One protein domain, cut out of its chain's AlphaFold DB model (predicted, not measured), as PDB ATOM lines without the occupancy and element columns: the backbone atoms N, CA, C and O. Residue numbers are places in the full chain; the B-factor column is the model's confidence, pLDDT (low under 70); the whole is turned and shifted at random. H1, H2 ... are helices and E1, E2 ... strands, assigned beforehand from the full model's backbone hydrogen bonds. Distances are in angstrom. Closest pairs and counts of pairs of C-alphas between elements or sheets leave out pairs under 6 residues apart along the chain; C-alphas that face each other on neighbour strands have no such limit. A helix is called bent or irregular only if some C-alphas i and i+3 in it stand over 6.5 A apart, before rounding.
ATOM      1  N   ASP A   7     188.085 167.943 286.710       73.88
ATOM      2  CA  ASP A   7     189.311 168.402 286.048       73.88
ATOM      3  C   ASP A   7     190.074 167.274 285.349       73.88
ATOM      4  O   ASP A   7     190.690 167.483 284.301       73.88
ATOM      5  N   SER A   8     189.977 166.061 285.886       63.94
ATOM      6  CA  SER A   8     190.628 164.891 285.319       63.94
ATOM      7  C   SER A   8     189.950 164.407 284.031       63.94
ATOM      8  O   SER A   8     190.616 163.898 283.133       63.94
ATOM      9  N   HIS A   9     188.641 164.640 283.893       73.44
ATOM     10  CA  HIS A   9     187.882 164.369 282.669       73.44
ATOM     11  C   HIS A   9     187.984 165.474 281.640       73.44
ATOM     12  O   HIS A   9     187.946 165.194 280.445       73.44
ATOM     13  N   LEU A  10     188.104 166.727 282.085       83.06
ATOM     14  CA  LEU A  10     188.203 167.865 281.177       83.06
ATOM     15  C   LEU A  10     189.348 167.684 280.188       83.06
ATOM     16  O   LEU A  10     189.191 168.010 279.016       83.06
ATOM     17  N   LYS A  11     190.474 167.120 280.629       75.56
ATOM     18  CA  LYS A  11     191.619 166.872 279.753       75.56
ATOM     19  C   LYS A  11     191.273 165.918 278.602       75.56
ATOM     20  O   LYS A  11     191.442 166.294 277.443       75.56
ATOM     21  N   GLU A  12     190.739 164.737 278.909       73.69
ATOM     22  CA  GLU A  12     190.394 163.734 277.892       73.69
ATOM     23  C   GLU A  12     189.198 164.154 277.044       73.69
ATOM     24  O   GLU A  12     189.199 163.975 275.830       73.69
ATOM     25  N   LEU A  13     188.210 164.807 277.645       84.38
ATOM     26  CA  LEU A  13     187.044 165.303 276.932       84.38
ATOM     27  C   LEU A  13     187.445 166.331 275.869       84.38
ATOM     28  O   LEU A  13     186.985 166.244 274.728       84.38
ATOM     29  N   LEU A  14     188.338 167.269 276.204       86.88
ATOM     30  CA  LEU A  14     188.844 168.262 275.252       86.88
ATOM     31  C   LEU A  14     189.753 167.675 274.171       86.88
ATOM     32  O   LEU A  14     189.877 168.296 273.113       86.88
ATOM     33  N   ARG A  15     190.381 166.524 274.437       79.81
ATOM     34  CA  ARG A  15     191.200 165.785 273.473       79.81
ATOM     35  C   ARG A  15     190.330 164.993 272.499       79.81
ATOM     36  O   ARG A  15     190.458 165.147 271.292       79.81
ATOM     37  N   CYS A  16     189.421 164.185 273.029       79.25
ATOM     38  CA  CYS A  16     188.745 163.148 272.257       79.25
ATOM     39  C   CYS A  16     187.472 163.650 271.587       79.25
ATOM     40  O   CYS A  16     187.071 163.116 270.560       79.25
ATOM     41  N   THR A  17     186.814 164.671 272.140       87.56
ATOM     42  CA  THR A  17     185.543 165.161 271.591       87.56
ATOM     43  C   THR A  17     185.765 166.006 270.342       87.56
ATOM     44  O   THR A  17     186.592 166.919 270.325       87.56
ATOM     45  N   LYS A  18     184.936 165.798 269.313       90.12
ATOM     46  CA  LYS A  18     184.877 166.657 268.125       90.12
ATOM     47  C   LYS A  18     184.422 168.065 268.483       90.12
ATOM     48  O   LYS A  18     183.226 168.363 268.506       90.12
ATOM     49  N   ILE A  19     185.390 168.943 268.715       91.94
ATOM     50  CA  ILE A  19     185.178 170.358 269.010       91.94
ATOM     51  C   ILE A  19     185.548 171.194 267.788       91.94
ATOM     52  O   ILE A  19     186.632 171.064 267.225       91.94
ATOM     53  N   PHE A  20     184.668 172.114 267.408       89.44
ATOM     54  CA  PHE A  20     184.892 173.053 266.315       89.44
ATOM     55  C   PHE A  20     184.473 174.468 266.712       89.44
ATOM     56  O   PHE A  20     183.751 174.686 267.687       89.44
ATOM     57  N   LYS A  21     184.951 175.457 265.958       91.56
ATOM     58  CA  LYS A  21     184.660 176.870 266.202       91.56
ATOM     59  C   LYS A  21     183.678 177.388 265.154       91.56
ATOM     60  O   LYS A  21     183.855 177.135 263.966       91.56
ATOM     61  N   ARG A  22     182.653 178.129 265.584       89.06
ATOM     62  CA  ARG A  22     181.712 178.841 264.702       89.06
ATOM     63  C   ARG A  22     181.604 180.289 265.174       89.06
ATOM     64  O   ARG A  22     181.079 180.555 266.255       89.06
ATOM     65  N   GLY A  23     182.137 181.218 264.380       91.19
ATOM     66  CA  GLY A  23     182.345 182.603 264.812       91.19
ATOM     67  C   GLY A  23     183.362 182.677 265.956       91.19
ATOM     68  O   GLY A  23     184.451 182.111 265.871       91.19
ATOM     69  N   THR A  24     183.004 183.338 267.056       92.38
ATOM     70  CA  THR A  24     183.871 183.473 268.242       92.38
ATOM     71  C   THR A  24     183.704 182.348 269.265       92.38
ATOM     72  O   THR A  24     184.431 182.328 270.254       92.38
ATOM     73  N   LYS A  25     182.776 181.408 269.048       95.94
ATOM     74  CA  LYS A  25     182.382 180.401 270.043       95.94
ATOM     75  C   LYS A  25     182.758 178.982 269.620       95.94
ATOM     76  O   LYS A  25     182.704 178.638 268.438       95.94
ATOM     77  N   TYR A  26     183.099 178.156 270.603       95.06
ATOM     78  CA  TYR A  26     183.368 176.728 270.461       95.06
ATOM     79  C   TYR A  26     182.096 175.908 270.671       95.06
ATOM     80  O   TYR A  26     181.258 176.237 271.516       95.06
ATOM     81  N   ARG A  27     181.970 174.833 269.895       96.19
ATOM     82  CA  ARG A  27     180.859 173.879 269.920       96.19
ATOM     83  C   ARG A  27     181.404 172.460 269.828       96.19
ATOM     84  O   ARG A  27     182.475 172.262 269.257       96.19
ATOM     85  N   ALA A  28     180.661 171.496 270.351       95.12
ATOM     86  CA  ALA A  28     180.978 170.080 270.241       95.12
ATOM     87  C   ALA A  28     179.893 169.337 269.465       95.12
ATOM     88  O   ALA A  28     178.722 169.729 269.484       95.12
ATOM     89  N   VAL A  29     180.293 168.261 268.797       92.25
ATOM     90  CA  VAL A  29     179.359 167.275 268.251       92.25
ATOM     91  C   VAL A  29     179.144 166.183 269.295       92.25
ATOM     92  O   VAL A  29     180.105 165.646 269.844       92.25
ATOM     93  N   VAL A  30     177.885 165.862 269.561       91.00
ATOM     94  CA  VAL A  30     177.449 164.801 270.477       91.00
ATOM     95  C   VAL A  30     176.429 163.911 269.766       91.00
ATOM     96  O   VAL A  30     175.767 164.365 268.835       91.00
ATOM     97  N   GLN A  31     176.286 162.663 270.185       82.44
ATOM     98  CA  GLN A  31     175.248 161.750 269.724       82.44
ATOM     99  C   GLN A  31     173.968 161.948 270.549       82.44
ATOM    100  O   GLN A  31     173.998 161.995 271.782       82.44
ATOM    101  N   GLY A  32     172.845 162.113 269.852       74.31
ATOM    102  CA  GLY A  32     171.503 162.088 270.423       74.31
ATOM    103  C   GLY A  32     171.049 160.665 270.747       74.31
ATOM    104  O   GLY A  32     171.638 159.691 270.284       74.31
ATOM    105  N   GLU A  33     169.976 160.543 271.527       71.69
ATOM    106  CA  GLU A  33     169.382 159.245 271.892       71.69
ATOM    107  C   GLU A  33     168.866 158.462 270.674       71.69
ATOM    108  O   GLU A  33     168.804 157.238 270.702       71.69
ATOM    109  N   ASP A  34     168.561 159.163 269.579       76.75
ATOM    110  CA  ASP A  34     168.177 158.601 268.282       76.75
ATOM    111  C   ASP A  34     169.381 158.238 267.386       76.75
ATOM    112  O   ASP A  34     169.208 157.908 266.212       76.75
ATOM    113  N   GLY A  35     170.606 158.334 267.914       67.50
ATOM    114  CA  GLY A  35     171.854 158.070 267.196       67.50
ATOM    115  C   GLY A  35     172.290 159.186 266.241       67.50
ATOM    116  O   GLY A  35     173.316 159.048 265.572       67.50
ATOM    117  N   LYS A  36     171.557 160.305 266.153       79.06
ATOM    118  CA  LYS A  36     171.925 161.414 265.260       79.06
ATOM    119  C   LYS A  36     172.926 162.359 265.905       79.06
ATOM    120  O   LYS A  36     172.907 162.613 267.105       79.06
ATOM    121  N   ASN A  37     173.772 162.957 265.070       86.62
ATOM    122  CA  ASN A  37     174.711 163.977 265.518       86.62
ATOM    123  C   ASN A  37     173.984 165.288 265.837       86.62
ATOM    124  O   ASN A  37     173.351 165.898 264.974       86.62
ATOM    125  N   LEU A  38     174.153 165.757 267.066       90.31
ATOM    126  CA  LEU A  38     173.691 167.044 267.555       90.31
ATOM    127  C   LEU A  38     174.895 167.952 267.793       90.31
ATOM    128  O   LEU A  38     175.944 167.529 268.274       90.31
ATOM    129  N   THR A  39     174.747 169.232 267.468       91.69
ATOM    130  CA  THR A  39     175.732 170.242 267.866       91.69
ATOM    131  C   THR A  39     175.287 170.854 269.178       91.69
ATOM    132  O   THR A  39     174.205 171.438 269.237       91.69
ATOM    133  N   ILE A  40     176.128 170.782 270.207       89.31
ATOM    134  CA  ILE A  40     175.843 171.423 271.487       89.31
ATOM    135  C   ILE A  40     176.972 172.339 271.933       89.31
ATOM    136  O   ILE A  40     178.122 172.251 271.495       89.31
ATOM    137  N   GLY A  41     176.603 173.233 272.839       77.62
ATOM    138  CA  GLY A  41     177.494 174.255 273.344       77.62
ATOM    139  C   GLY A  41     177.616 175.448 272.402       77.62
ATOM    140  O   GLY A  41     177.255 175.424 271.222       77.62
ATOM    141  N   SER A  42     178.088 176.540 272.989       89.31
ATOM    142  CA  SER A  42     178.484 177.768 272.305       89.31
ATOM    143  C   SER A  42     179.315 178.598 273.281       89.31
ATOM    144  O   SER A  42     178.933 179.703 273.675       89.31
ATOM    145  N   CYS A  43     180.438 178.037 273.719       94.12
ATOM    146  CA  CYS A  43     181.238 178.603 274.801       94.12
ATOM    147  C   CYS A  43     182.370 179.494 274.260       94.12
ATOM    148  O   CYS A  43     182.893 179.228 273.175       94.12
ATOM    149  N   PRO A  44     182.751 180.567 274.974       91.94
ATOM    150  CA  PRO A  44     183.895 181.407 274.609       91.94
ATOM    151  C   PRO A  44     185.218 180.636 274.517       91.94
ATOM    152  O   PRO A  44     186.028 180.917 273.634       91.94
ATOM    153  N   THR A  45     185.425 179.647 275.386       93.56
ATOM    154  CA  THR A  45     186.654 178.846 275.440       93.56
ATOM    155  C   THR A  45     186.378 177.349 275.298       93.56
ATOM    156  O   THR A  45     185.277 176.865 275.571       93.56
ATOM    157  N   LYS A  46     187.410 176.591 274.898       90.94
ATOM    158  CA  LYS A  46     187.371 175.124 274.938       90.94
ATOM    159  C   LYS A  46     187.145 174.621 276.366       90.94
ATOM    160  O   LYS A  46     186.314 173.750 276.552       90.94
ATOM    161  N   LEU A  47     187.812 175.207 277.365       91.06
ATOM    162  CA  LEU A  47     187.680 174.794 278.766       91.06
ATOM    163  C   LEU A  47     186.234 174.888 279.268       91.06
ATOM    164  O   LEU A  47     185.718 173.923 279.821       91.06
ATOM    165  N   GLU A  48     185.556 176.010 279.024       91.94
ATOM    166  CA  GLU A  48     184.141 176.171 279.390       91.94
ATOM    167  C   GLU A  48     183.233 175.179 278.655       91.94
ATOM    168  O   GLU A  48     182.284 174.667 279.243       91.94
ATOM    169  N   LEU A  49     183.530 174.880 277.384       93.88
ATOM    170  CA  LEU A  49     182.808 173.848 276.640       93.88
ATOM    171  C   LEU A  49     183.014 172.464 277.268       93.88
ATOM    172  O   LEU A  49     182.050 171.718 277.413       93.88
ATOM    173  N   GLY A  50     184.244 172.139 277.673       91.50
ATOM    174  CA  GLY A  50     184.561 170.897 278.372       91.50
ATOM    175  C   GLY A  50     183.797 170.764 279.686       91.50
ATOM    176  O   GLY A  50     183.187 169.727 279.926       91.50
ATOM    177  N   LYS A  51     183.748 171.835 280.489       92.44
ATOM    178  CA  LYS A  51     182.977 171.879 281.745       92.44
ATOM    179  C   LYS A  51     181.493 171.665 281.506       92.44
ATOM    180  O   LYS A  51     180.860 170.883 282.203       92.44
ATOM    181  N   LEU A  52     180.941 172.292 280.468       93.62
ATOM    182  CA  LEU A  52     179.543 172.105 280.082       93.62
ATOM    183  C   LEU A  52     179.249 170.653 279.681       93.62
ATOM    184  O   LEU A  52     178.233 170.090 280.088       93.62
ATOM    185  N   LEU A  53     180.133 170.042 278.893       91.50
ATOM    186  CA  LEU A  53     179.990 168.655 278.456       91.50
ATOM    187  C   LEU A  53     180.118 167.678 279.630       91.50
ATOM    188  O   LEU A  53     179.281 166.786 279.761       91.50
ATOM    189  N   PHE A  54     181.097 167.876 280.516       88.38
ATOM    190  CA  PHE A  54     181.247 167.049 281.711       88.38
ATOM    191  C   PHE A  54     180.080 167.239 282.684       88.38
ATOM    192  O   PHE A  54     179.559 166.268 283.218       88.38
ATOM    193  N   ALA A  55     179.591 168.463 282.881       88.81
ATOM    194  CA  ALA A  55     178.412 168.704 283.704       88.81
ATOM    195  C   ALA A  55     177.181 167.952 283.174       88.81
ATOM    196  O   ALA A  55     176.416 167.409 283.970       88.81
ATOM    197  N   LYS A  56     177.021 167.890 281.844       89.44
ATOM    198  CA  LYS A  56     175.890 167.233 281.183       89.44
ATOM    199  C   LYS A  56     175.986 165.705 281.176       89.44
ATOM    200  O   LYS A  56     174.989 165.046 281.442       89.44
ATOM    201  N   TYR A  57     177.150 165.153 280.843       84.31
ATOM    202  CA  TYR A  57     177.309 163.713 280.594       84.31
ATOM    203  C   TYR A  57     178.099 162.979 281.676       84.31
ATOM    204  O   TYR A  57     178.145 161.750 281.674       84.31
ATOM    205  N   LYS A  58     178.711 163.716 282.608       82.38
ATOM    206  CA  LYS A  58     179.528 163.190 283.706       82.38
ATOM    207  C   LYS A  58     180.521 162.152 283.178       82.38
ATOM    208  O   LYS A  58     181.167 162.368 282.155       82.38
ATOM    209  N   PHE A  59     180.616 161.013 283.847       71.06
ATOM    210  CA  PHE A  59     181.509 159.908 283.509       71.06
ATOM    211  C   PHE A  59     181.109 159.155 282.228       71.06
ATOM    212  O   PHE A  59     181.876 158.334 281.748       71.06
ATOM    213  N   GLN A  60     179.946 159.453 281.638       72.12
ATOM    214  CA  GLN A  60     179.459 158.827 280.405       72.12
ATOM    215  C   GLN A  60     179.764 159.655 279.149       72.12
ATOM    216  O   GLN A  60     179.257 159.354 278.071       72.12
ATOM    217  N   TRP A  61     180.570 160.717 279.256       81.62
ATOM    218  CA  TRP A  61     180.858 161.617 278.137       81.62
ATOM    219  C   TRP A  61     181.406 160.894 276.894       81.62
ATOM    220  O   TRP A  61     181.110 161.340 275.792       81.62
ATOM    221  N   THR A  62     182.108 159.766 277.037       76.19
ATOM    222  CA  THR A  62     182.605 158.945 275.914       76.19
ATOM    223  C   THR A  62     181.491 158.296 275.091       76.19
ATOM    224  O   THR A  62     181.640 158.137 273.887       76.19
ATOM    225  N   LYS A  63     180.345 157.986 275.706       76.75
ATOM    226  CA  LYS A  63     179.160 157.452 275.015       76.75
ATOM    227  C   LYS A  63     178.458 158.519 274.177       76.75
ATOM    228  O   LYS A  63     177.886 158.225 273.136       76.75
ATOM    229  N   PHE A  64     178.439 159.750 274.681       82.19
ATOM    230  CA  PHE A  64     177.616 160.814 274.117       82.19
ATOM    231  C   PHE A  64     178.403 161.801 273.265       82.19
ATOM    232  O   PHE A  64     177.821 162.437 272.401       82.19
ATOM    233  N   CYS A  65     179.700 161.982 273.476       85.31
ATOM    234  CA  CYS A  65     180.506 162.864 272.639       85.31
ATOM    235  C   CYS A  65     180.879 162.142 271.344       85.31
ATOM    236  O   CYS A  65     181.247 160.975 271.371       85.31
TER     237      CYS A  65
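What this domain is: This is residues 7 to 65 of the 252 residues of the protein "OTU domain-containing protein" of Ustilago hordei (strain Uh4875-4) (UniProt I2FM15). A strongly twisted sheet of three strands has one long, kinked helix, H2, packed over one face, while its other face is bare; the first helix, H1, crosses H2 about at right angles and is not on the sheet. Near residue 57 H2 turns sharply, and its end comes back to E2. The printed part has 59 residues with two named helices and three named strands, in the order H1, E1, E2, E3, H2; the sheet's order is E1, E2, E3, all antiparallel, and the class is mixed, helices and strands. The whole is compact, with a radius of gyration of the C-alphas of 10.5 A, and the C-alphas span 29 by 26 by 16 A.

How they stand to each other: H1, residues 7 to 16, is not on the sheet and is apart from E2, residues 25 to 31, and from E3, residues 37 to 43. E1, residues 19 to 22, and E2 are a hairpin, antiparallel at 133 degrees, with N 20 and O 27 within hydrogen-bond range at 2.9 A. E2 and E3 are a hairpin too, antiparallel at 152 degrees, with N 28 and O 40 at 2.9 A and N 38 and O 30 at 2.8 A. The three strands form a meander, each the antiparallel neighbour of the one before; E1 and E3 are its edge strands. H2, residues 46 to 64, is on one face of this sheet, which gives two layers, a helix over a sheet. Its height over the sheet is 10.0 A, and it lies over E2 and E3, along the strands at 15 degrees to E3 on the local plane. The closest C-alphas of H2 and E2 are those of Phe 64 and Gln 31, 5.1 A apart; those of H2 and E3 are Leu 49 and Cys 43, 5.3 A apart. H1 and H2 touch, about perpendicular at 83 degrees, and their closest C-alphas, Leu 10 and Gly 50, are 5.5 A apart. Within hydrogen-bond range are 4 of 6 O i to N i+4 pairs in H1 and 9 of 15 in H2.

Where its parts are: H1 begins at C-alpha 7, (189.311, 168.402, 286.048), and is 14.8 A long from first to last C-alpha. E1 measures 10.1 A, E2 20.0 A and E3 18.5 A; E2 begins at C-alpha 25, (182.382, 180.401, 270.043). H2 measures 17.3 A and ends at C-alpha 64, (177.616, 160.814, 274.117). It is irregular: C-alphas 56 and 59 are 9.5 A apart, and it has a kink of 101 degrees near residue 57.

The domain as a whole: The two C-alphas farthest apart are those of Gly 23 and Phe 59, at 29.4 A. The printed part has no cut, and the four links between its named elements are tight. The mean pLDDT of the printed part of this model is 85.3; residues 8 and 35 are under 70.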